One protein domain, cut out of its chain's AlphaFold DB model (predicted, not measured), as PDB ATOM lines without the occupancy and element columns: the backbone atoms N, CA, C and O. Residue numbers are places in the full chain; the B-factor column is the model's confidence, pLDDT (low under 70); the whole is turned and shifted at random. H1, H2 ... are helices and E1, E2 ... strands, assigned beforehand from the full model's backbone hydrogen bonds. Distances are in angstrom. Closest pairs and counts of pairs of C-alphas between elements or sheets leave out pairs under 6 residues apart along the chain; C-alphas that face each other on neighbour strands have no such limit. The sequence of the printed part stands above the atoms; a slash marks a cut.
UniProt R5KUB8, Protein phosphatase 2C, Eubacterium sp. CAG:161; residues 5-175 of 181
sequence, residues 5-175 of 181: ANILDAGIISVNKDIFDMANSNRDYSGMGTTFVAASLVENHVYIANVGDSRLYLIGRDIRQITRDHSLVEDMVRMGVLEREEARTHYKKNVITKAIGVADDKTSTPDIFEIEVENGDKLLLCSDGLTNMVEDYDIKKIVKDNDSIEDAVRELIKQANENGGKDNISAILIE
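What this domain is: This is residues 5 to 175 of the 181 residues of the protein "Protein phosphatase 2C" of Eubacterium sp. CAG:161 (UniProt R5KUB8). Two antiparallel sheets lie face to face as a sandwich, and the helical hairpin H5 and H6 covers the other face of the larger sheet. The long helix H1 meets the smaller sheet with its residues 5 to 12 and runs on past it, while H2 and H3 form a small helical pair away from both sheets. The printed part has 171 residues, with six named helices and seven named strands in the order H1 E1 E2 E3 E4 H2 H3 E5 E6 H4 H5 H6 E7, a mixed class. The sheets run E4 E3 E6 E7 and E1 E2 E5. The whole is compact, with a radius of gyration of the C-alphas of 16.7 A and spans of 49 by 40 by 34 A.

Where its parts are: The larger sheet holds E3, residues 55 to 59, E4, residues 63 to 65, E6, residues 122 to 126, and E7, residues 171 to 174, which ends at C-alpha 174 (41.741, 38.412, -22.633). The smaller holds E1, residues 36 to 42 and 19.9 A long, E2, residues 45 to 51 and 20.2 A, and E5, residues 111 to 116 and 17.1 A. H1, residues 5 to 25, spans 30.4 A from C-alpha 5 (36.718, 34.875, -4.547). The others are H2, residues 72 to 78, H3, 84 to 87, H4, 128 to 131, H5, 136 to 145 and 14.1 A, and H6, 149 to 162 and 19.9 A.

How they stand to each other: In the larger sheet N 58 and O 64 join E3 to E4 within hydrogen-bond range at 2.9 A, N 57 and O 124 join E3 to E6 at 2.8 A, and N 172 and O 125 join E7 to E6 at 2.8 A. H5 and H6 are on the same face, at heights over the sheet of 9.1 A and 9.4 A. They touch at a steep tilt of 43 degrees, opposite ways, the C-alphas of Val 143 and Ala 152 closest at 5.1 A. H4 only grazes this sheet and touches H6 residues 156 to 160, closest at C-alphas 130 and 160, 5.7 A. The facing parts of the two sheets are 10.6 A centre to centre. In the smaller sheet N 38 and O 49 pair E1 with E2 at 3.0 A, and N 48 and O 113 pair E2 with E5 at 2.8 A. H1 only grazes it; C-alphas 5 and 47 are the closest of H1 and E2, 5.9 A. H2 and H3 touch, closest at C-alphas 73 and 87, 5.5 A. Every O i to N i+4 pair is within range in H1, H2, H5 and H6; H3 and H4 are too short for one.

The domain as a whole: The farthest C-alphas, of Ser 25 and Asp 145, are 49.0 A apart. The printed part has no cut. The link H3 to E5, residues 88 to 110, is long. Mean pLDDT of the printed part is 93.3; residues 104 to 108 are under 70.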
ATOM      1  N   ALA A   5      37.945  35.670  -4.562       93.06
ATOM      2  CA  ALA A   5      36.718  34.875  -4.547       93.06
ATOM      3  C   ALA A   5      35.691  35.444  -3.560       93.06
ATOM      4  O   ALA A   5      34.538  35.681  -3.919       93.06
ATOM      5  N   ASN A   6      36.131  35.740  -2.335       92.50
ATOM      6  CA  ASN A   6      35.282  36.322  -1.295       92.50
ATOM      7  C   ASN A   6      34.783  37.730  -1.658       92.50
ATOM      8  O   ASN A   6      33.660  38.095  -1.312       92.50
ATOM      9  N   ILE A   7      35.597  38.530  -2.355       94.56
ATOM     10  CA  ILE A   7      35.184  39.862  -2.824       94.56
ATOM     11  C   ILE A   7      34.091  39.744  -3.887       94.56
ATOM     12  O   ILE A   7      33.096  40.469  -3.817       94.56
ATOM     13  N   LEU A   8      34.270  38.845  -4.860       94.06
ATOM     14  CA  LEU A   8      33.284  38.604  -5.911       94.06
ATOM     15  C   LEU A   8      31.966  38.091  -5.322       94.06
ATOM     16  O   LEU A   8      30.914  38.638  -5.645       94.06
ATOM     17  N   ASP A   9      32.022  37.104  -4.426       92.94
ATOM     18  CA  ASP A   9      30.839  36.538  -3.771       92.94
ATOM     19  C   ASP A   9      30.047  37.601  -2.995       92.94
ATOM     20  O   ASP A   9      28.878  37.865  -3.295       92.94
ATOM     21  N   ALA A  10      30.707  38.301  -2.066       92.00
ATOM     22  CA  ALA A  10      30.063  39.324  -1.247       92.00
ATOM     23  C   ALA A  10      29.527  40.498  -2.085       92.00
ATOM     24  O   ALA A  10      28.443  41.019  -1.808       92.00
ATOM     25  N   GLY A  11      30.266  40.908  -3.122       92.88
ATOM     26  CA  GLY A  11      29.854  41.975  -4.031       92.88
ATOM     27  C   GLY A  11      28.598  41.615  -4.822       92.88
ATOM     28  O   GLY A  11      27.667  42.416  -4.892       92.88
ATOM     29  N   ILE A  12      28.536  40.397  -5.365       93.00
ATOM     30  CA  ILE A  12      27.378  39.917  -6.131       93.00
ATOM     31  C   ILE A  12      26.146  39.779  -5.232       93.00
ATOM     32  O   ILE A  12      25.062  40.196  -5.637       93.00
ATOM     33  N   ILE A  13      26.301  39.264  -4.007       91.38
ATOM     34  CA  ILE A  13      25.199  39.183  -3.034       91.38
ATOM     35  C   ILE A  13      24.661  40.584  -2.718       91.38
ATOM     36  O   ILE A  13      23.451  40.805  -2.760       91.38
ATOM     37  N   SER A  14      25.552  41.551  -2.472       92.06
ATOM     38  CA  SER A  14      25.152  42.939  -2.218       92.06
ATOM     39  C   SER A  14      24.378  43.534  -3.400       92.06
ATOM     40  O   SER A  14      23.303  44.096  -3.209       92.06
ATOM     41  N   VAL A  15      24.884  43.371  -4.627       92.50
ATOM     42  CA  VAL A  15      24.238  43.904  -5.838       92.50
ATOM     43  C   VAL A  15      22.905  43.207  -6.128       92.50
ATOM     44  O   VAL A  15      21.960  43.862  -6.566       92.50
ATOM     45  N   ASN A  16      22.785  41.901  -5.860       92.44
ATOM     46  CA  ASN A  16      21.517  41.179  -5.993       92.44
ATOM     47  C   ASN A  16      20.426  41.818  -5.141       92.44
ATOM     48  O   ASN A  16      19.330  42.061  -5.647       92.44
ATOM     49  N   LYS A  17      20.745  42.117  -3.881       91.00
ATOM     50  CA  LYS A  17      19.816  42.765  -2.965       91.00
ATOM     51  C   LYS A  17      19.405  44.153  -3.453       91.00
ATOM     52  O   LYS A  17      18.213  44.436  -3.517       91.00
ATOM     53  N   ASP A  18      20.366  44.975  -3.871       91.69
ATOM     54  CA  ASP A  18      20.088  46.331  -4.358       91.69
ATOM     55  C   ASP A  18      19.163  46.322  -5.592       91.69
ATOM     56  O   ASP A  18      18.199  47.089  -5.665       91.69
ATOM     57  N   ILE A  19      19.414  45.422  -6.551       92.00
ATOM     58  CA  ILE A  19      18.575  45.277  -7.751       92.00
ATOM     59  C   ILE A  19      17.197  44.717  -7.378       92.00
ATOM     60  O   ILE A  19      16.190  45.221  -7.873       92.00
ATOM     61  N   PHE A  20      17.118  43.730  -6.483       91.12
ATOM     62  CA  PHE A  20      15.845  43.159  -6.038       91.12
ATOM     63  C   PHE A  20      14.964  44.197  -5.324       91.12
ATOM     64  O   PHE A  20      13.776  44.334  -5.631       91.12
ATOM     65  N   ASP A  21      15.543  44.991  -4.422       91.19
ATOM     66  CA  ASP A  21      14.840  46.067  -3.718       91.19
ATOM     67  C   ASP A  21      14.370  47.156  -4.699       91.19
ATOM     68  O   ASP A  21      13.244  47.663  -4.602       91.19
ATOM     69  N   MET A  22      15.186  47.479  -5.706       91.44
ATOM     70  CA  MET A  22      14.817  48.420  -6.766       91.44
ATOM     71  C   MET A  22      13.683  47.880  -7.660       91.44
ATOM     72  O   MET A  22      12.758  48.628  -7.987       91.44
ATOM     73  N   ALA A  23      13.698  46.587  -7.999       91.25
ATOM     74  CA  ALA A  23      12.644  45.928  -8.777       91.25
ATOM     75  C   ALA A  23      11.292  45.912  -8.040       91.25
ATOM     76  O   ALA A  23      10.235  46.022  -8.664       91.25
ATOM     77  N   ASN A  24      11.315  45.787  -6.709       88.81
ATOM     78  CA  ASN A  24      10.110  45.753  -5.875       88.81
ATOM     79  C   ASN A  24       9.566  47.145  -5.524       88.81
ATOM     80  O   ASN A  24       8.369  47.295  -5.273       88.81
ATOM     81  N   SER A  25      10.426  48.166  -5.498       91.56
ATOM     82  CA  SER A  25      10.041  49.538  -5.139       91.56
ATOM     83  C   SER A  25       9.572  50.382  -6.329       91.56
ATOM     84  O   SER A  25       8.835  51.349  -6.121       91.56
ATOM     85  N   ASN A  26       9.923  50.014  -7.567       90.38
ATOM     86  CA  ASN A  26       9.481  50.705  -8.778       90.38
ATOM     87  C   ASN A  26       8.744  49.764  -9.745       90.38
ATOM     88  O   ASN A  26       9.302  48.784 -10.230       90.38
ATOM     89  N   ARG A  27       7.498  50.111 -10.098       88.69
ATOM     90  CA  ARG A  27       6.673  49.324 -11.033       88.69
ATOM     91  C   ARG A  27       7.291  49.221 -12.428       88.69
ATOM     92  O   ARG A  27       7.098  48.193 -13.068       88.69
ATOM     93  N   ASP A  28       8.046  50.229 -12.862       93.00
ATOM     94  CA  ASP A  28       8.719  50.227 -14.169       93.00
ATOM     95  C   ASP A  28       9.883  49.222 -14.228       93.00
ATOM     96  O   ASP A  28      10.308  48.830 -15.311       93.00
ATOM     97  N   TYR A  29      10.381  48.783 -13.068       90.44
ATOM     98  CA  TYR A  29      11.490  47.833 -12.923       90.44
ATOM     99  C   TYR A  29      11.029  46.458 -12.431       90.44
ATOM    100  O   TYR A  29      11.849  45.597 -12.113       90.44
ATOM    101  N   SER A  30       9.714  46.239 -12.360       87.50
ATOM    102  CA  SER A  30       9.151  45.002 -11.836       87.50
ATOM    103  C   SER A  30       9.634  43.795 -12.642       87.50
ATOM    104  O   SER A  30       9.426  43.714 -13.852       87.50
ATOM    105  N   GLY A  31      10.282  42.856 -11.951       85.25
ATOM    106  CA  GLY A  31      10.816  41.634 -12.549       85.25
ATOM    107  C   GLY A  31      12.123  41.807 -13.327       85.25
ATOM    108  O   GLY A  31      12.512  40.872 -14.023       85.25
ATOM    109  N   MET A  32      12.798  42.962 -13.237       91.06
ATOM    110  CA  MET A  32      14.117  43.118 -13.855       91.06
ATOM    111  C   MET A  32      15.136  42.152 -13.243       91.06
ATOM    112  O   MET A  32      15.086  41.823 -12.058       91.06
ATOM    113  N   GLY A  33      16.100  41.747 -14.056       91.31
ATOM    114  CA  GLY A  33      17.229  40.950 -13.621       91.31
ATOM    115  C   GLY A  33      18.289  40.897 -14.706       91.31
ATOM    116  O   GLY A  33      18.047  41.294 -15.846       91.31
ATOM    117  N   THR A  34      19.474  40.427 -14.342       93.31
ATOM    118  CA  THR A  34      20.590  40.285 -15.280       93.31
ATOM    119  C   THR A  34      21.410  39.045 -14.968       93.31
ATOM    120  O   THR A  34      21.470  38.589 -13.822       93.31
ATOM    121  N   THR A  35      22.069  38.518 -15.992       95.06
ATOM    122  CA  THR A  35      23.194  37.607 -15.801       95.06
ATOM    123  C   THR A  35      24.429  38.387 -15.349       95.06
ATOM    124  O   THR A  35      24.485  39.619 -15.437       95.06
ATOM    125  N   PHE A  36      25.429  37.664 -14.859       95.38
ATOM    126  CA  PHE A  36      26.723  38.210 -14.491       95.38
ATOM    127  C   PHE A  36      27.800  37.145 -14.643       95.38
ATOM    128  O   PHE A  36      27.666  36.049 -14.104       95.38
ATOM    129  N   VAL A  37      28.882  37.488 -15.332       97.81
ATOM    130  CA  VAL A  37      30.106  36.691 -15.367       97.81
ATOM    131  C   VAL A  37      31.293  37.628 -15.183       97.81
ATOM    132  O   VAL A  37      31.353  38.687 -15.809       97.81
ATOM    133  N   ALA A  38      32.220  37.264 -14.306       97.25
ATOM    134  CA  ALA A  38      33.413  38.053 -14.026       97.25
ATOM    135  C   ALA A  38      34.636  37.159 -13.853       97.25
ATOM    136  O   ALA A  38      34.514  36.000 -13.460       97.25
ATOM    137  N   ALA A  39      35.806  37.737 -14.110       97.00
ATOM    138  CA  ALA A  39      37.101  37.120 -13.878       97.00
ATOM    139  C   ALA A  39      38.037  38.125 -13.199       97.00
ATOM    140  O   ALA A  39      38.097  39.289 -13.598       97.00
ATOM    141  N   SER A  40      38.779  37.671 -12.194       96.31
ATOM    142  CA  SER A  40      39.866  38.407 -11.554       96.31
ATOM    143  C   SER A  40      41.145  37.591 -11.689       96.31
ATOM    144  O   SER A  40      41.204  36.464 -11.206       96.31
ATOM    145  N   LEU A  41      42.141  38.149 -12.377       94.31
ATOM    146  CA  LEU A  41      43.461  37.544 -12.534       94.31
ATOM    147  C   LEU A  41      44.392  38.076 -11.439       94.31
ATOM    148  O   LEU A  41      44.583  39.289 -11.325       94.31
ATOM    149  N   VAL A  42      44.971  37.170 -10.658       93.44
ATOM    150  CA  VAL A  42      46.028  37.450  -9.682       93.44
ATOM    151  C   VAL A  42      47.170  36.490  -9.973       93.44
ATOM    152  O   VAL A  42      47.002  35.282  -9.837       93.44
ATOM    153  N   GLU A  43      48.315  37.030 -10.396       91.25
ATOM    154  CA  GLU A  43      49.441  36.229 -10.897       91.25
ATOM    155  C   GLU A  43      48.970  35.311 -12.039       91.25
ATOM    156  O   GLU A  43      48.478  35.816 -13.047       91.25
ATOM    157  N   ASN A  44      49.074  33.991 -11.883       94.88
ATOM    158  CA  ASN A  44      48.590  32.985 -12.831       94.88
ATOM    159  C   ASN A  44      47.232  32.367 -12.445       94.88
ATOM    160  O   ASN A  44      46.784  31.438 -13.115       94.88
ATOM    161  N   HIS A  45      46.571  32.857 -11.392       95.69
ATOM    162  CA  HIS A  45      45.280  32.347 -10.928       95.69
ATOM    163  C   HIS A  45      44.134  33.257 -11.374       95.69
ATOM    164  O   HIS A  45      44.163  34.475 -11.182       95.69
ATOM    165  N   VAL A  46      43.088  32.657 -11.939       97.19
ATOM    166  CA  VAL A  46      41.865  33.341 -12.361       97.19
ATOM    167  C   VAL A  46      40.712  32.909 -11.467       97.19
ATOM    168  O   VAL A  46      40.280  31.757 -11.495       97.19
ATOM    169  N   TYR A  47      40.173  33.870 -10.727       97.75
ATOM    170  CA  TYR A  47      38.983  33.718  -9.898       97.75
ATOM    171  C   TYR A  47      37.763  34.171 -10.685       97.75
ATOM    172  O   TYR A  47      37.713  35.298 -11.178       97.75
ATOM    173  N   ILE A  48      36.781  33.292 -10.820       98.19
ATOM    174  CA  ILE A  48      35.650  33.462 -11.727       98.19
ATOM    175  C   ILE A  48      34.367  33.402 -10.918       98.19
ATOM    176  O   ILE A  48      34.205  32.515 -10.086       98.19
ATOM    177  N   ALA A  49      33.437  34.307 -11.202       97.31
ATOM    178  CA  ALA A  49      32.099  34.278 -10.627       97.31
ATOM    179  C   ALA A  49      31.051  34.258 -11.737       97.31
ATOM    180  O   ALA A  49      31.168  35.018 -12.700       97.31
ATOM    181  N   ASN A  50      30.029  33.410 -11.597       97.50
ATOM    182  CA  ASN A  50      28.931  33.316 -12.556       97.50
ATOM    183  C   ASN A  50      27.551  33.280 -11.889       97.50
ATOM    184  O   ASN A  50      27.298  32.497 -10.971       97.50
ATOM    185  N   VAL A  51      26.627  34.068 -12.436       95.81
ATOM    186  CA  VAL A  51      25.186  34.014 -12.186       95.81
ATOM    187  C   VAL A  51      24.469  34.147 -13.527       95.81
ATOM    188  O   VAL A  51      24.300  35.247 -14.035       95.81
ATOM    189  N   GLY A  52      24.027  33.033 -14.103       95.19
ATOM    190  CA  GLY A  52      23.207  33.024 -15.314       95.19
ATOM    191  C   GLY A  52      23.785  32.073 -16.349       95.19
ATOM    192  O   GLY A  52      24.524  31.151 -16.003       95.19
ATOM    193  N   ASP A  53      23.441  32.296 -17.607       95.81
ATOM    194  CA  ASP A  53      23.879  31.534 -18.781       95.81
ATOM    195  C   ASP A  53      24.864  32.307 -19.677       95.81
ATOM    196  O   ASP A  53      25.245  31.836 -20.744       95.81
ATOM    197  N   SER A  54      25.345  33.469 -19.219       97.56
ATOM    198  CA  SER A  54      26.601  34.025 -19.729       97.56
ATOM    199  C   SER A  54      27.768  33.112 -19.347       97.56
ATOM    200  O   SER A  54      27.709  32.376 -18.359       97.56
ATOM    201  N   ARG A  55      28.828  33.125 -20.156       98.25
ATOM    202  CA  ARG A  55      29.874  32.104 -20.084       98.25
ATOM    203  C   ARG A  55      31.268  32.686 -20.005       98.25
ATOM    204  O   ARG A  55      31.544  33.726 -20.597       98.25
ATOM    205  N   LEU A  56      32.152  31.950 -19.336       98.69
ATOM    206  CA  LEU A  56      33.595  32.102 -19.452       98.69
ATOM    207  C   LEU A  56      34.218  30.806 -19.975       98.69
ATOM    208  O   LEU A  56      33.989  29.723 -19.428       98.69
ATOM    209  N   TYR A  57      35.037  30.943 -21.013       98.75
ATOM    210  CA  TYR A  57      35.838  29.878 -21.603       98.75
ATOM    211  C   TYR A  57      37.331  30.111 -21.378       98.75
ATOM    212  O   TYR A  57      37.806  31.240 -21.481       98.75
ATOM    213  N   LEU A  58      38.067  29.023 -21.159       98.44
ATOM    214  CA  LEU A  58      39.518  28.969 -21.303       98.44
ATOM    215  C   LEU A  58      39.855  28.346 -22.664       98.44
ATOM    216  O   LEU A  58      39.400  27.242 -22.979       98.44
ATOM    217  N   ILE A  59      40.647  29.053 -23.465       98.38
ATOM    218  CA  ILE A  59      41.013  28.689 -24.835       98.38
ATOM    219  C   ILE A  59      42.533  28.529 -24.915       98.38
ATOM    220  O   ILE A  59      43.268  29.467 -25.226       98.38
ATOM    221  N   GLY A  60      42.992  27.305 -24.664       94.94
ATOM    222  CA  GLY A  60      44.394  26.902 -24.773       94.94
ATOM    223  C   GLY A  60      44.605  26.026 -26.002       94.94
ATOM    224  O   GLY A  60      44.242  26.394 -27.124       94.94
ATOM    225  N   ARG A  61      45.149  24.822 -25.801       93.19
ATOM    226  CA  ARG A  61      45.129  23.769 -26.832       93.19
ATOM    227  C   ARG A  61      43.706  23.359 -27.194       93.19
ATOM    228  O   ARG A  61      43.442  23.096 -28.365       93.19
ATOM    229  N   ASP A  62      42.817  23.329 -26.206       95.25
ATOM    230  CA  ASP A  62      41.392  23.036 -26.326       95.25
ATOM    231  C   ASP A  62      40.552  24.179 -25.764       95.25
ATOM    232  O   ASP A  62      41.057  25.019 -25.020       95.25
ATOM    233  N   ILE A  63      39.279  24.220 -26.161       97.69
ATOM    234  CA  ILE A  63      38.294  25.126 -25.576       97.69
ATOM    235  C   ILE A  63      37.587  24.399 -24.439       97.69
ATOM    236  O   ILE A  63      37.126  23.269 -24.606       97.69
ATOM    237  N   ARG A  64      37.534  25.036 -23.272       97.75
ATOM    238  CA  ARG A  64      36.834  24.522 -22.095       97.75
ATOM    239  C   ARG A  64      35.924  25.604 -21.546       97.75
ATOM    240  O   ARG A  64      36.407  26.670 -21.174       97.75
ATOM    241  N   GLN A  65      34.626  25.324 -21.479       97.75
ATOM    242  CA  GLN A  65      33.697  26.157 -20.725       97.75
ATOM    243  C   GLN A  65      33.978  25.954 -19.231       97.75
ATOM    244  O   GLN A  65      33.925  24.825 -18.743       97.75
ATOM    245  N   ILE A  66      34.329  27.027 -18.525       98.25
ATOM    246  CA  ILE A  66      34.660  26.971 -17.095       98.25
ATOM    247  C   ILE A  66      33.404  27.166 -16.253       98.25
ATOM    248  O   ILE A  66      33.178  26.440 -15.288       98.25
ATOM    249  N   THR A  67      32.571  28.132 -16.636       97.88
ATOM    250  CA  THR A  67      31.310  28.407 -15.950       97.88
ATOM    251  C   THR A  67      30.249  27.386 -16.324       97.88
ATOM    252  O   THR A  67      30.262  26.814 -17.411       97.88
ATOM    253  N   ARG A  68      29.266  27.200 -15.448       94.25
ATOM    254  CA  ARG A  68      28.072  26.413 -15.755       94.25
ATOM    255  C   ARG A  68      26.888  27.336 -15.995       94.25
ATOM    256  O   ARG A  68      26.630  28.209 -15.168       94.25
ATOM    257  N   ASP A  69      26.145  27.082 -17.064       95.31
ATOM    258  CA  ASP A  69      24.904  27.796 -17.333       95.31
ATOM    259  C   ASP A  69      23.883  27.498 -16.231       95.31
ATOM    260  O   ASP A  69      23.547  26.345 -15.944       95.31
ATOM    261  N   HIS A  70      23.342  28.550 -15.631       94.25
ATOM    262  CA  HIS A  70      22.146  28.459 -14.807       94.25
ATOM    263  C   HIS A  70      20.914  28.498 -15.707       94.25
ATOM    264  O   HIS A  70      20.196  29.492 -15.737       94.25
ATOM    265  N   SER A  71      20.683  27.420 -16.457       93.88
ATOM    266  CA  SER A  71      19.537  27.274 -17.355       93.88
ATOM    267  C   SER A  71      18.821  25.943 -17.146       93.88
ATOM    268  O   SER A  71      19.404  24.943 -16.720       93.88
ATOM    269  N   LEU A  72      17.528  25.917 -17.473       92.75
ATOM    270  CA  LEU A  72      16.701  24.723 -17.326       92.75
ATOM    271  C   LEU A  72      17.229  23.566 -18.180       92.75
ATOM    272  O   LEU A  72      17.170  22.414 -17.759       92.75
ATOM    273  N   VAL A  73      17.727  23.861 -19.383       93.81
ATOM    274  CA  VAL A  73      18.248  22.828 -20.282       93.81
ATOM    275  C   VAL A  73      19.558  22.237 -19.771       93.81
ATOM    276  O   VAL A  73      19.712  21.022 -19.841       93.81
ATOM    277  N   GLU A  74      20.452  23.035 -19.176       92.69
ATOM    278  CA  GLU A  74      21.676  22.507 -18.556       92.69
ATOM    279  C   GLU A  74      21.343  21.656 -17.315       92.69
ATOM    280  O   GLU A  74      21.926  20.587 -17.119       92.69
ATOM    281  N   ASP A  75      20.341  22.051 -16.519       92.56
ATOM    282  CA  ASP A  75      19.845  21.223 -15.413       92.56
ATOM    283  C   ASP A  75      19.262  19.883 -15.910       92.56
ATOM    284  O   ASP A  75      19.536  18.838 -15.313       92.56
ATOM    285  N   MET A  76      18.514  19.878 -17.022       92.81
ATOM    286  CA  MET A  76      17.980  18.652 -17.636       92.81
ATOM    287  C   MET A  76      19.088  17.735 -18.169       92.81
ATOM    288  O   MET A  76      19.016  16.522 -17.956       92.81
ATOM    289  N   VAL A  77      20.119  18.303 -18.806       93.19
ATOM    290  CA  VAL A  77      21.295  17.549 -19.274       93.19
ATOM    291  C   VAL A  77      22.004  16.886 -18.099       93.19
ATOM    292  O   VAL A  77      22.267  15.685 -18.122       93.19
ATOM    293  N   ARG A  78      22.230  17.627 -17.008       91.38
ATOM    294  CA  ARG A  78      22.875  17.091 -15.800       91.38
ATOM    295  C   ARG A  78      22.086  15.949 -15.161       91.38
ATOM    296  O   ARG A  78      22.676  15.027 -14.605       91.38
ATOM    297  N   MET A  79      20.760  16.014 -15.212       93.25
ATOM    298  CA  MET A  79      19.885  14.963 -14.689       93.25
ATOM    299  C   MET A  79      19.792  13.738 -15.615       93.25
ATOM    300  O   MET A  79      19.113  12.777 -15.256       93.25
ATOM    301  N   GLY A  80      20.444  13.759 -16.784       92.56
ATOM    302  CA  GLY A  80      20.350  12.702 -17.795       92.56
ATOM    303  C   GLY A  80      18.978  12.632 -18.468       92.56
ATOM    304  O   GLY A  80      18.591  11.582 -18.971       92.56
ATOM    305  N   VAL A  81      18.210  13.726 -18.420       94.00
ATOM    306  CA  VAL A  81      16.860  13.823 -19.005       94.00
ATOM    307  C   VAL A  81      16.916  14.312 -20.455       94.00
ATOM    308  O   VAL A  81      15.958  14.120 -21.200       94.00
ATOM    309  N   LEU A  82      18.015  14.960 -20.845       92.56
ATOM    310  CA  LEU A  82      18.215  15.561 -22.159       92.56
ATOM    311  C   LEU A  82      19.664  15.342 -22.601       92.56
ATOM    312  O   LEU A  82      20.573  15.518 -21.791       92.56
ATOM    313  N   GLU A  83      19.895  14.995 -23.863       90.81
ATOM    314  CA  GLU A  83      21.262  14.947 -24.394       90.81
ATOM    315  C   GLU A  83      21.791  16.371 -24.648       90.81
ATOM    316  O   GLU A  83      21.026  17.309 -24.914       90.81
ATOM    317  N   ARG A  84      23.115  16.568 -24.570       85.06
ATOM    318  CA  ARG A  84      23.725  17.910 -24.695       85.06
ATOM    319  C   ARG A  84      23.462  18.530 -26.071       85.06
ATOM    320  O   ARG A  84      23.251  19.738 -26.177       85.06
ATOM    321  N   GLU A  85      23.424  17.715 -27.117       85.50
ATOM    322  CA  GLU A  85      23.115  18.128 -28.485       85.50
ATOM    323  C   GLU A  85      21.664  18.621 -28.612       85.50
ATOM    324  O   GLU A  85      21.394  19.611 -29.297       85.50
ATOM    325  N   GLU A  86      20.729  17.980 -27.909       87.69
ATOM    326  CA  GLU A  86      19.305  18.328 -27.943       87.69
ATOM    327  C   GLU A  86      19.022  19.654 -27.223       87.69
ATOM    328  O   GLU A  86      18.189  20.447 -27.676       87.69
ATOM    329  N   ALA A  87      19.761  19.946 -26.146       87.25
ATOM    330  CA  ALA A  87      19.619  21.164 -25.342       87.25
ATOM    331  C   ALA A  87      19.649  22.462 -26.166       87.25
ATOM    332  O   ALA A  87      18.906  23.403 -25.882       87.25
ATOM    333  N   ARG A  88      20.439  22.499 -27.241       81.19
ATOM    334  CA  ARG A  88      20.684  23.702 -28.061       81.19
ATOM    335  C   ARG A  88      19.512  24.121 -28.934       81.19
ATOM    336  O   ARG A  88      19.400  25.287 -29.315       81.19
ATOM    337  N   THR A  89      18.656  23.163 -29.270       86.12
ATOM    338  CA  THR A  89      17.459  23.378 -30.099       86.12
ATOM    339  C   THR A  89      16.175  23.283 -29.281       86.12
ATOM    340  O   THR A  89      15.081  23.494 -29.808       86.12
ATOM    341  N   HIS A  90      16.295  23.012 -27.980       90.44
ATOM    342  CA  HIS A  90      15.161  22.844 -27.096       90.44
ATOM    343  C   HIS A  90      14.374  24.157 -26.948       90.44
ATOM    344  O   HIS A  90      14.936  25.235 -26.758       90.44
ATOM    345  N   TYR A  91      13.042  24.075 -26.969       89.81
ATOM    346  CA  TYR A  91      12.161  25.252 -26.918       89.81
ATOM    347  C   TYR A  91      12.279  26.072 -25.619       89.81
ATOM    348  O   TYR A  91      11.862  27.226 -25.579       89.81
ATOM    349  N   LYS A  92      12.846  25.481 -24.558       89.81
ATOM    350  CA  LYS A  92      13.144  26.145 -23.274       89.81
ATOM    351  C   LYS A  92      14.619  26.512 -23.083       89.81
ATOM    352  O   LYS A  92      15.029  26.732 -21.951       89.81
ATOM    353  N   LYS A  93      15.426  26.542 -24.146       86.94
ATOM    354  CA  LYS A  93      16.869  26.804 -24.027       86.94
ATOM    355  C   LYS A  93      17.212  28.161 -23.395       86.94
ATOM    356  O   LYS A  93      18.193  28.241 -22.680       86.94
ATOM    357  N   ASN A  94      16.344  29.163 -23.561       86.75
ATOM    358  CA  ASN A  94      16.516  30.505 -22.987       86.75
ATOM    359  C   ASN A  94      15.877  30.653 -21.584       86.75
ATOM    360  O   ASN A  94      15.617  31.766 -21.131       86.75
ATOM    361  N   VAL A  95      15.499  29.555 -20.914       90.69
ATOM    362  CA  VAL A  95      14.906  29.620 -19.566       90.69
ATOM    363  C   VAL A  95      16.020  29.551 -18.526       90.69
ATOM    364  O   VAL A  95      16.529  28.470 -18.231       90.69
ATOM    365  N   ILE A  96      16.360  30.706 -17.961       91.50
ATOM    366  CA  ILE A  96      17.378  30.866 -16.917       91.50
ATOM    367  C   ILE A  96      16.814  30.445 -15.546       91.50
ATOM    368  O   ILE A  96      15.665  30.741 -15.216       91.50
ATOM    369  N   THR A  97      17.620  29.750 -14.738       90.56
ATOM    370  CA  THR A  97      17.273  29.275 -13.384       90.56
ATOM    371  C   THR A  97      17.880  30.120 -12.262       90.56
ATOM    372  O   THR A  97      17.368  30.074 -11.143       90.56
ATOM    373  N   LYS A  98      18.908  30.935 -12.546       91.75
ATOM    374  CA  LYS A  98      19.438  31.959 -11.627       91.75
ATOM    375  C   LYS A  98      19.789  33.251 -12.364       91.75
ATOM    376  O   LYS A  98      20.498  33.210 -13.362       91.75
ATOM    377  N   ALA A  99      19.380  34.388 -11.816       92.00
ATOM    378  CA  ALA A  99      19.747  35.720 -12.289       92.00
ATOM    379  C   ALA A  99      19.851  36.683 -11.096       92.00
ATOM    380  O   ALA A  99      19.176  36.494 -10.081       92.00
ATOM    381  N   ILE A 100      20.674  37.722 -11.224       92.56
ATOM    382  CA  ILE A 100      20.801  38.779 -10.216       92.56
ATOM    383  C   ILE A 100      19.526  39.629 -10.214       92.56
ATOM    384  O   ILE A 100      19.057  40.040 -11.274       92.56
ATOM    385  N   GLY A 101      18.989  39.912  -9.026       89.88
ATOM    386  CA  GLY A 101      17.864  40.827  -8.809       89.88
ATOM    387  C   GLY A 101      16.473  40.198  -8.880       89.88
ATOM    388  O   GLY A 101      15.488  40.895  -8.658       89.88
ATOM    389  N   VAL A 102      16.369  38.894  -9.161       85.12
ATOM    390  CA  VAL A 102      15.072  38.214  -9.366       85.12
ATOM    391  C   VAL A 102      14.503  37.614  -8.075       85.12
ATOM    392  O   VAL A 102      13.290  37.441  -7.952       85.12
ATOM    393  N   ALA A 103      15.350  37.302  -7.092       77.81
ATOM    394  CA  ALA A 103      14.936  36.660  -5.850       77.81
ATOM    395  C   ALA A 103      15.766  37.114  -4.639       77.81
ATOM    396  O   ALA A 103      16.944  37.456  -4.760       77.81
ATOM    397  N   ASP A 104      15.120  37.079  -3.471       68.44
ATOM    398  CA  ASP A 104      15.674  37.458  -2.169       68.44
ATOM    399  C   ASP A 104      16.724  36.429  -1.697       68.44
ATOM    400  O   ASP A 104      16.387  35.271  -1.433       68.44
ATOM    401  N   ASP A 105      17.989  36.869  -1.676       58.66
ATOM    402  CA  ASP A 105      19.261  36.364  -1.111       58.66
ATOM    403  C   ASP A 105      19.624  34.858  -1.109       58.66
ATOM    404  O   ASP A 105      20.808  34.529  -1.071       58.66
ATOM    405  N   LYS A 106      18.694  33.900  -1.177       53.66
ATOM    406  CA  LYS A 106      19.003  32.458  -1.039       53.66
ATOM    407  C   LYS A 106      19.177  31.700  -2.349       53.66
ATOM    408  O   LYS A 106      19.683  30.581  -2.328       53.66
ATOM    409  N   THR A 107      18.749  32.261  -3.474       57.91
ATOM    410  CA  THR A 107      18.790  31.577  -4.781       57.91
ATOM    411  C   THR A 107      19.784  32.187  -5.764       57.91
ATOM    412  O   THR A 107      20.049  31.578  -6.797       57.91
ATOM    413  N   SER A 108      20.362  33.345  -5.439       66.88
ATOM    414  CA  SER A 108      21.280  34.091  -6.311       66.88
ATOM    415  C   SER A 108      22.737  34.030  -5.847       66.88
ATOM    416  O   SER A 108      23.521  34.917  -6.171       66.88
ATOM    417  N   THR A 109      23.116  32.997  -5.088       84.88
ATOM    418  CA  THR A 109      24.526  32.766  -4.747       84.88
ATOM    419  C   THR A 109      25.317  32.501  -6.033       84.88
ATOM    420  O   THR A 109      24.909  31.611  -6.805       84.88
ATOM    421  N   PRO A 110      26.412  33.240  -6.283       92.06
ATOM    422  CA  PRO A 110      27.246  33.011  -7.449       92.06
ATOM    423  C   PRO A 110      27.929  31.650  -7.369       92.06
ATOM    424  O   PRO A 110      28.304  31.178  -6.298       92.06
ATOM    425  N   ASP A 111      28.101  31.021  -8.527       95.25
ATOM    426  CA  ASP A 111      29.024  29.901  -8.642       95.25
ATOM    427  C   ASP A 111      30.437  30.505  -8.773       95.25
ATOM    428  O   ASP A 111      30.678  31.322  -9.669       95.25
ATOM    429  N   ILE A 112      31.344  30.136  -7.860       96.38
ATOM    430  CA  ILE A 112      32.743  30.585  -7.845       96.38
ATOM    431  C   ILE A 112      33.648  29.462  -8.356       96.38
ATOM    432  O   ILE A 112      33.531  28.316  -7.919       96.38
ATOM    433  N   PHE A 113      34.562  29.801  -9.260       97.38
ATOM    434  CA  PHE A 113      35.561  28.893  -9.814       97.38
ATOM    435  C   PHE A 113      36.950  29.509  -9.682       97.38
ATOM    436  O   PHE A 113      37.105  30.729  -9.697       97.38
ATOM    437  N   GLU A 114      37.958  28.652  -9.612       97.19
ATOM    438  CA  GLU A 114      39.363  29.038  -9.612       97.19
ATOM    439  C   GLU A 114      40.099  28.133 -10.596       97.19
ATOM    440  O   GLU A 114      39.916  26.910 -10.586       97.19
ATOM    441  N   ILE A 115      40.875  28.742 -11.487       97.06
ATOM    442  CA  ILE A 115      41.710  28.038 -12.461       97.06
ATOM    443  C   ILE A 115      43.086  28.692 -12.521       97.06
ATOM    444  O   ILE A 115      43.214  29.896 -12.317       97.06
ATOM    445  N   GLU A 116      44.094  27.909 -12.879       96.31
ATOM    446  CA  GLU A 116      45.393  28.430 -13.296       96.31
ATOM    447  C   GLU A 116      45.414  28.621 -14.819       96.31
ATOM    448  O   GLU A 116      44.753  27.877 -15.557       96.31
ATOM    449  N   VAL A 117      46.163  29.619 -15.286       96.62
ATOM    450  CA  VAL A 117      46.384  29.906 -16.710       96.62
ATOM    451  C   VAL A 117      47.871  30.010 -17.024       96.62
ATOM    452  O   VAL A 117      48.669  30.441 -16.191       96.62
ATOM    453  N   GLU A 118      48.236  29.639 -18.248       95.00
ATOM    454  CA  GLU A 118      49.607  29.726 -18.753       95.00
ATOM    455  C   GLU A 118      49.720  30.762 -19.882       95.00
ATOM    456  O   GLU A 118      48.731  31.178 -20.493       95.00
ATOM    457  N   ASN A 119      50.953  31.164 -20.207       93.94
ATOM    458  CA  ASN A 119      51.201  32.014 -21.370       93.94
ATOM    459  C   ASN A 119      50.683  31.346 -22.659       93.94
ATOM    460  O   ASN A 119      51.017  30.203 -22.972       93.94
ATOM    461  N   GLY A 120      49.889  32.091 -23.431       93.44
ATOM    462  CA  GLY A 120      49.265  31.619 -24.672       93.44
ATOM    463  C   GLY A 120      47.851  31.044 -24.507       93.44
ATOM    464  O   GLY A 120      47.174  30.809 -25.521       93.44
ATOM    465  N   ASP A 121      47.381  30.862 -23.270       96.31
ATOM    466  CA  ASP A 121      45.957  30.699 -23.000       96.31
ATOM    467  C   ASP A 121      45.209  32.011 -23.257       96.31
ATOM    468  O   ASP A 121      45.764  33.103 -23.167       96.31
ATOM    469  N   LYS A 122      43.922  31.908 -23.596       97.94
ATOM    470  CA  LYS A 122      43.021  33.059 -23.720       97.94
ATOM    471  C   LYS A 122      41.748  32.816 -22.923       97.94
ATOM    472  O   LYS A 122      41.229  31.700 -22.911       97.94
ATOM    473  N   LEU A 123      41.219  33.858 -22.292       98.50
ATOM    474  CA  LEU A 123      39.927  33.822 -21.606       98.50
ATOM    475  C   LEU A 123      38.887  34.544 -22.456       98.50
ATOM    476  O   LEU A 123      39.097  35.695 -22.830       98.50
ATOM    477  N   LEU A 124      37.763  33.891 -22.734       98.75
ATOM    478  CA  LEU A 124      36.627  34.502 -23.427       98.75
ATOM    479  C   LEU A 124      35.434  34.572 -22.480       98.75
ATOM    480  O   LEU A 124      34.886  33.535 -22.114       98.75
ATOM    481  N   LEU A 125      35.007  35.783 -22.132       98.75
ATOM    482  CA  LEU A 125      33.729  36.032 -21.471       98.75
ATOM    483  C   LEU A 125      32.718  36.441 -22.538       98.75
ATOM    484  O   LEU A 125      33.029  37.279 -23.383       98.75
ATOM    485  N   CYS A 126      31.514  35.876 -22.524       98.56
ATOM    486  CA  CYS A 126      30.499  36.202 -23.524       98.56
ATOM    487  C   CYS A 126      29.064  36.024 -23.021       98.56
ATOM    488  O   CYS A 126      28.804  35.246 -22.099       98.56
ATOM    489  N   SER A 127      28.134  36.751 -23.646       98.06
ATOM    490  CA  SER A 127      26.701  36.485 -23.512       98.06
ATOM    491  C   SER A 127      26.293  35.258 -24.333       98.06
ATOM    492  O   SER A 127      26.981  34.846 -25.274       98.06
ATOM    493  N   ASP A 128      25.136  34.698 -24.004       95.56
ATOM    494  CA  ASP A 128      24.510  33.604 -24.747       95.56
ATOM    495  C   ASP A 128      24.193  33.987 -26.205       95.56
ATOM    496  O   ASP A 128      24.186  33.126 -27.081       95.56
ATOM    497  N   GLY A 129      24.018  35.277 -26.510       96.38
ATOM    498  CA  GLY A 129      23.899  35.785 -27.878       96.38
ATOM    499  C   GLY A 129      25.044  35.349 -28.804       96.38
ATOM    500  O   GLY A 129      24.810  35.143 -29.995       96.38
ATOM    501  N   LEU A 130      26.258  35.134 -28.273       97.94
ATOM    502  CA  LEU A 130      27.365  34.541 -29.032       97.94
ATOM    503  C   LEU A 130      27.184  33.025 -29.189       97.94
ATOM    504  O   LEU A 130      27.142  32.513 -30.306       97.94
ATOM    505  N   THR A 131      27.063  32.298 -28.081       95.38
ATOM    506  CA  THR A 131      27.132  30.823 -28.048       95.38
ATOM    507  C   THR A 131      25.862  30.133 -28.553       95.38
ATOM    508  O   THR A 131      25.885  28.964 -28.948       95.38
ATOM    509  N   ASN A 132      24.750  30.867 -28.630       93.75
ATOM    510  CA  ASN A 132      23.539  30.452 -29.331       93.75
ATOM    511  C   ASN A 132      23.688  30.492 -30.859       93.75
ATOM    512  O   ASN A 132      22.888  29.850 -31.544       93.75
ATOM    513  N   MET A 133      24.646  31.263 -31.383       95.12
ATOM    514  CA  MET A 133      24.862  31.457 -32.821       95.12
ATOM    515  C   MET A 133      26.141  30.782 -33.316       95.12
ATOM    516  O   MET A 133      26.194  30.386 -34.477       95.12
ATOM    517  N   VAL A 134      27.164  30.655 -32.470       96.69
ATOM    518  CA  VAL A 134      28.487  30.141 -32.841       96.69
ATOM    519  C   VAL A 134      28.859  28.965 -31.944       96.69
ATOM    520  O   VAL A 134      28.734  29.017 -30.724       96.69
ATOM    521  N   GLU A 135      29.308  27.891 -32.583       95.50
ATOM    522  CA  GLU A 135      29.752  26.652 -31.957       95.50
ATOM    523  C   GLU A 135      31.096  26.816 -31.239       95.50
ATOM    524  O   GLU A 135      31.978  27.507 -31.742       95.50
ATOM    525  N   ASP A 136      31.310  26.111 -30.122       96.62
ATOM    526  CA  ASP A 136      32.572  26.166 -29.362       96.62
ATOM    527  C   ASP A 136      33.803  25.866 -30.245       96.62
ATOM    528  O   ASP A 136      34.853  26.500 -30.115       96.62
ATOM    529  N   TYR A 137      33.672  24.921 -31.182       96.56
ATOM    530  CA  TYR A 137      34.725  24.606 -32.151       96.56
ATOM    531  C   TYR A 137      35.068  25.808 -33.045       96.56
ATOM    532  O   TYR A 137      36.247  26.107 -33.250       96.56
ATOM    533  N   ASP A 138      34.052  26.513 -33.542       98.00
ATOM    534  CA  ASP A 138      34.230  27.686 -34.398       98.00
ATOM    535  C   ASP A 138      34.751  28.880 -33.594       98.00
ATOM    536  O   ASP A 138      35.644  29.581 -34.066       98.00
ATOM    537  N   ILE A 139      34.293  29.060 -32.347       98.56
ATOM    538  CA  ILE A 139      34.835  30.057 -31.414       98.56
ATOM    539  C   ILE A 139      36.342  29.844 -31.241       98.56
ATOM    540  O   ILE A 139      37.130  30.766 -31.450       98.56
ATOM    541  N   LYS A 140      36.756  28.616 -30.902       98.31
ATOM    542  CA  LYS A 140      38.172  28.257 -30.744       98.31
ATOM    543  C   LYS A 140      38.962  28.556 -32.012       98.31
ATOM    544  O   LYS A 140      40.053  29.117 -31.928       98.31
ATOM    545  N   LYS A 141      38.427  28.165 -33.170       98.12
ATOM    546  CA  LYS A 141      39.070  28.376 -34.465       98.12
ATOM    547  C   LYS A 141      39.270  29.864 -34.747       98.12
ATOM    548  O   LYS A 141      40.394  30.270 -35.002       98.12
ATOM    549  N   ILE A 142      38.223  30.679 -34.614       98.38
ATOM    550  CA  ILE A 142      38.295  32.133 -34.822       98.38
ATOM    551  C   ILE A 142      39.338  32.764 -33.892       98.38
ATOM    552  O   ILE A 142      40.160  33.559 -34.342       98.38
ATOM    553  N   VAL A 143      39.354  32.376 -32.615       98.19
ATOM    554  CA  VAL A 143      40.311  32.905 -31.631       98.19
ATOM    555  C   VAL A 143      41.760  32.499 -31.933       98.19
ATOM    556  O   VAL A 143      42.676  33.236 -31.579       98.19
ATOM    557  N   LYS A 144      41.994  31.343 -32.568       96.25
ATOM    558  CA  LYS A 144      43.343  30.864 -32.923       96.25
ATOM    559  C   LYS A 144      43.827  31.334 -34.296       96.25
ATOM    560  O   LYS A 144      45.033  31.458 -34.470       96.25
ATOM    561  N   ASP A 145      42.919  31.576 -35.238       96.56
ATOM    562  CA  ASP A 145      43.243  31.969 -36.617       96.56
ATOM    563  C   ASP A 145      43.501  33.484 -36.763       96.56
ATOM    564  O   ASP A 145      43.936  33.928 -37.824       96.56
ATOM    565  N   ASN A 146      43.230  34.279 -35.722       95.94
ATOM    566  CA  ASN A 146      43.469  35.723 -35.707       95.94
ATOM    567  C   ASN A 146      44.677  36.077 -34.831       95.94
ATOM    568  O   ASN A 146      44.789  35.614 -33.697       95.94
ATOM    569  N   ASP A 147      45.537  36.957 -35.348       89.88
ATOM    570  CA  ASP A 147      46.772  37.380 -34.673       89.88
ATOM    571  C   ASP A 147      46.517  38.329 -33.493       89.88
ATOM    572  O   ASP A 147      47.313  38.384 -32.558       89.88
ATOM    573  N   SER A 148      45.418  39.090 -33.529       96.50
ATOM    574  CA  SER A 148      45.056  40.042 -32.478       96.50
ATOM    575  C   SER A 148      43.758  39.638 -31.782       96.50
ATOM    576  O   SER A 148      42.804  39.165 -32.409       96.50
ATOM    577  N   ILE A 149      43.690  39.873 -30.466       96.94
ATOM    578  CA  ILE A 149      42.458  39.650 -29.698       96.94
ATOM    579  C   ILE A 149      41.308  40.554 -30.170       96.94
ATOM    580  O   ILE A 149      40.145  40.168 -30.068       96.94
ATOM    581  N   GLU A 150      41.614  41.732 -30.720       97.94
ATOM    582  CA  GLU A 150      40.606  42.653 -31.247       97.94
ATOM    583  C   GLU A 150      39.950  42.094 -32.515       97.94
ATOM    584  O   GLU A 150      38.720  42.068 -32.611       97.94
ATOM    585  N   ASP A 151      40.750  41.604 -33.465       98.06
ATOM    586  CA  ASP A 151      40.244  41.017 -34.708       98.06
ATOM    587  C   ASP A 151      39.471  39.726 -34.432       98.06
ATOM    588  O   ASP A 151      38.385  39.531 -34.981       98.06
ATOM    589  N   ALA A 152      39.959  38.897 -33.501       98.38
ATOM    590  CA  ALA A 152      39.245  37.708 -33.046       98.38
ATOM    591  C   ALA A 152      37.849  38.056 -32.506       98.38
ATOM    592  O   ALA A 152      36.861  37.443 -32.912       98.38
ATOM    593  N   VAL A 153      37.733  39.063 -31.631       98.56
ATOM    594  CA  VAL A 153      36.429  39.508 -31.112       98.56
ATOM    595  C   VAL A 153      35.548  40.048 -32.235       98.56
ATOM    596  O   VAL A 153      34.380  39.671 -32.317       98.56
ATOM    597  N   ARG A 154      36.078  40.883 -33.136       98.38
ATOM    598  CA  ARG A 154      35.309  41.409 -34.279       98.38
ATOM    599  C   ARG A 154      34.760  40.285 -35.156       98.38
ATOM    600  O   ARG A 154      33.591  40.345 -35.539       98.38
ATOM    601  N   GLU A 155      35.561  39.259 -35.431       98.56
ATOM    602  CA  GLU A 155      35.134  38.115 -36.234       98.56
ATOM    603  C   GLU A 155      34.122  37.232 -35.490       98.56
ATOM    604  O   GLU A 155      33.139  36.816 -36.097       98.56
ATOM    605  N   LEU A 156      34.261  37.031 -34.171       98.62
ATOM    606  CA  LEU A 156      33.246  36.346 -33.355       98.62
ATOM    607  C   LEU A 156      31.884  37.052 -33.441       98.62
ATOM    608  O   LEU A 156      30.860  36.410 -33.684       98.62
ATOM    609  N   ILE A 157      31.870  38.379 -33.279       98.50
ATOM    610  CA  ILE A 157      30.643  39.181 -33.382       98.50
ATOM    611  C   ILE A 157      30.073  39.118 -34.805       98.50
ATOM    612  O   ILE A 157      28.860  38.976 -34.979       98.50
ATOM    613  N   LYS A 158      30.920  39.211 -35.834       98.38
ATOM    614  CA  LYS A 158      30.497  39.104 -37.236       98.38
ATOM    615  C   LYS A 158      29.863  37.744 -37.527       98.38
ATOM    616  O   LYS A 158      28.728  37.712 -37.999       98.38
ATOM    617  N   GLN A 159      30.529  36.649 -37.168       98.31
ATOM    618  CA  GLN A 159      30.027  35.290 -37.377       98.31
ATOM    619  C   GLN A 159      28.689  35.060 -36.658       98.31
ATOM    620  O   GLN A 159      27.770  34.479 -37.234       98.31
ATOM    621  N   ALA A 160      28.538  35.549 -35.424       98.19
ATOM    622  CA  ALA A 160      27.281  35.441 -34.682       98.19
ATOM    623  C   ALA A 160      26.120  36.192 -35.362       98.19
ATOM    624  O   ALA A 160      24.993  35.689 -35.415       98.19
ATOM    625  N   ASN A 161      26.392  37.372 -35.928       98.25
ATOM    626  CA  ASN A 161      25.407  38.122 -36.710       98.25
ATOM    627  C   ASN A 161      25.042  37.401 -38.017       98.25
ATOM    628  O   ASN A 161      23.860  37.296 -38.342       98.25
ATOM    629  N   GLU A 162      26.025  36.864 -38.742       98.06
ATOM    630  CA  GLU A 162      25.807  36.108 -39.986       98.06
ATOM    631  C   GLU A 162      25.008  34.816 -39.752       98.06
ATOM    632  O   GLU A 162      24.150  34.462 -40.563       98.06
ATOM    633  N   ASN A 163      25.204  34.165 -38.603       97.25
ATOM    634  CA  ASN A 163      24.447  32.979 -38.188       97.25
ATOM    635  C   ASN A 163      23.020  33.305 -37.690       97.25
ATOM    636  O   ASN A 163      22.241  32.398 -37.386       97.25
ATOM    637  N   GLY A 164      22.643  34.588 -37.651       95.25
ATOM    638  CA  GLY A 164      21.259  35.036 -37.494       95.25
ATOM    639  C   GLY A 164      21.050  36.187 -36.513       95.25
ATOM    640  O   GLY A 164      19.977  36.785 -36.565       95.25
ATOM    641  N   GLY A 165      22.015  36.487 -35.631       92.62
ATOM    642  CA  GLY A 165      22.002  37.689 -34.782       92.62
ATOM    643  C   GLY A 165      20.700  37.910 -34.003       92.62
ATOM    644  O   GLY A 165      20.165  39.016 -33.988       92.62
ATOM    645  N   LYS A 166      20.133  36.847 -33.417       91.12
ATOM    646  CA  LYS A 166      18.781  36.893 -32.822       91.12
ATOM    647  C   LYS A 166      18.718  37.544 -31.439       91.12
ATOM    648  O   LYS A 166      17.616  37.713 -30.926       91.12
ATOM    649  N   ASP A 167      19.867  37.864 -30.853       93.81
ATOM    650  CA  ASP A 167      19.984  38.457 -29.523       93.81
ATOM    651  C   ASP A 167      21.155  39.450 -29.465       93.81
ATOM    652  O   ASP A 167      21.931  39.577 -30.415       93.81
ATOM    653  N   ASN A 168      21.292  40.165 -28.353       96.56
ATOM    654  CA  ASN A 168      22.434  41.016 -28.076       96.56
ATOM    655  C   ASN A 168      23.697  40.177 -27.844       96.56
ATOM    656  O   ASN A 168      23.748  39.276 -27.007       96.56
ATOM    657  N   ILE A 169      24.752  40.516 -28.583       97.88
ATOM    658  CA  ILE A 169      26.019  39.790 -28.558       97.88
ATOM    659  C   ILE A 169      27.048  40.660 -27.839       97.88
ATOM    660  O   ILE A 169      27.331  41.776 -28.270       97.88
ATOM    661  N   SER A 170      27.602  40.149 -26.742       98.06
ATOM    662  CA  SER A 170      28.698  40.779 -26.000       98.06
ATOM    663  C   SER A 170      29.823  39.773 -25.788       98.06
ATOM    664  O   SER A 170      29.558  38.620 -25.448       98.06
ATOM    665  N   ALA A 171      31.070  40.201 -25.986       98.38
ATOM    666  CA  ALA A 171      32.251  39.363 -25.811       98.38
ATOM    667  C   ALA A 171      33.448  40.182 -25.308       98.38
ATOM    668  O   ALA A 171      33.655  41.318 -25.737       98.38
ATOM    669  N   ILE A 172      34.242  39.584 -24.424       98.50
ATOM    670  CA  ILE A 172      35.523  40.096 -23.931       98.50
ATOM    671  C   ILE A 172      36.540  38.971 -24.095       98.50
ATOM    672  O   ILE A 172      36.350  37.891 -23.538       98.50
ATOM    673  N   LEU A 173      37.614  39.227 -24.838       98.50
ATOM    674  CA  LEU A 173      38.731  38.302 -24.994       98.50
ATOM    675  C   LEU A 173      39.953  38.871 -24.275       98.50
ATOM    676  O   LEU A 173      40.300  40.034 -24.467       98.50
ATOM    677  N   ILE A 174      40.581  38.049 -23.443       97.56
ATOM    678  CA  ILE A 174      41.741  38.412 -22.633       97.56
ATOM    679  C   ILE A 174      42.865  37.440 -22.978       97.56
ATOM    680  O   ILE A 174      42.672  36.226 -22.936       97.56
ATOM    681  N   GLU A 175      44.036  37.978 -23.294       95.94
ATOM    682  CA  GLU A 175      45.287  37.232 -23.399       95.94
ATOM    683  C   GLU A 175      46.159  37.630 -22.200       95.94
ATOM    684  O   GLU A 175      46.719  38.727 -22.204       95.94
TER     685      GLU A 175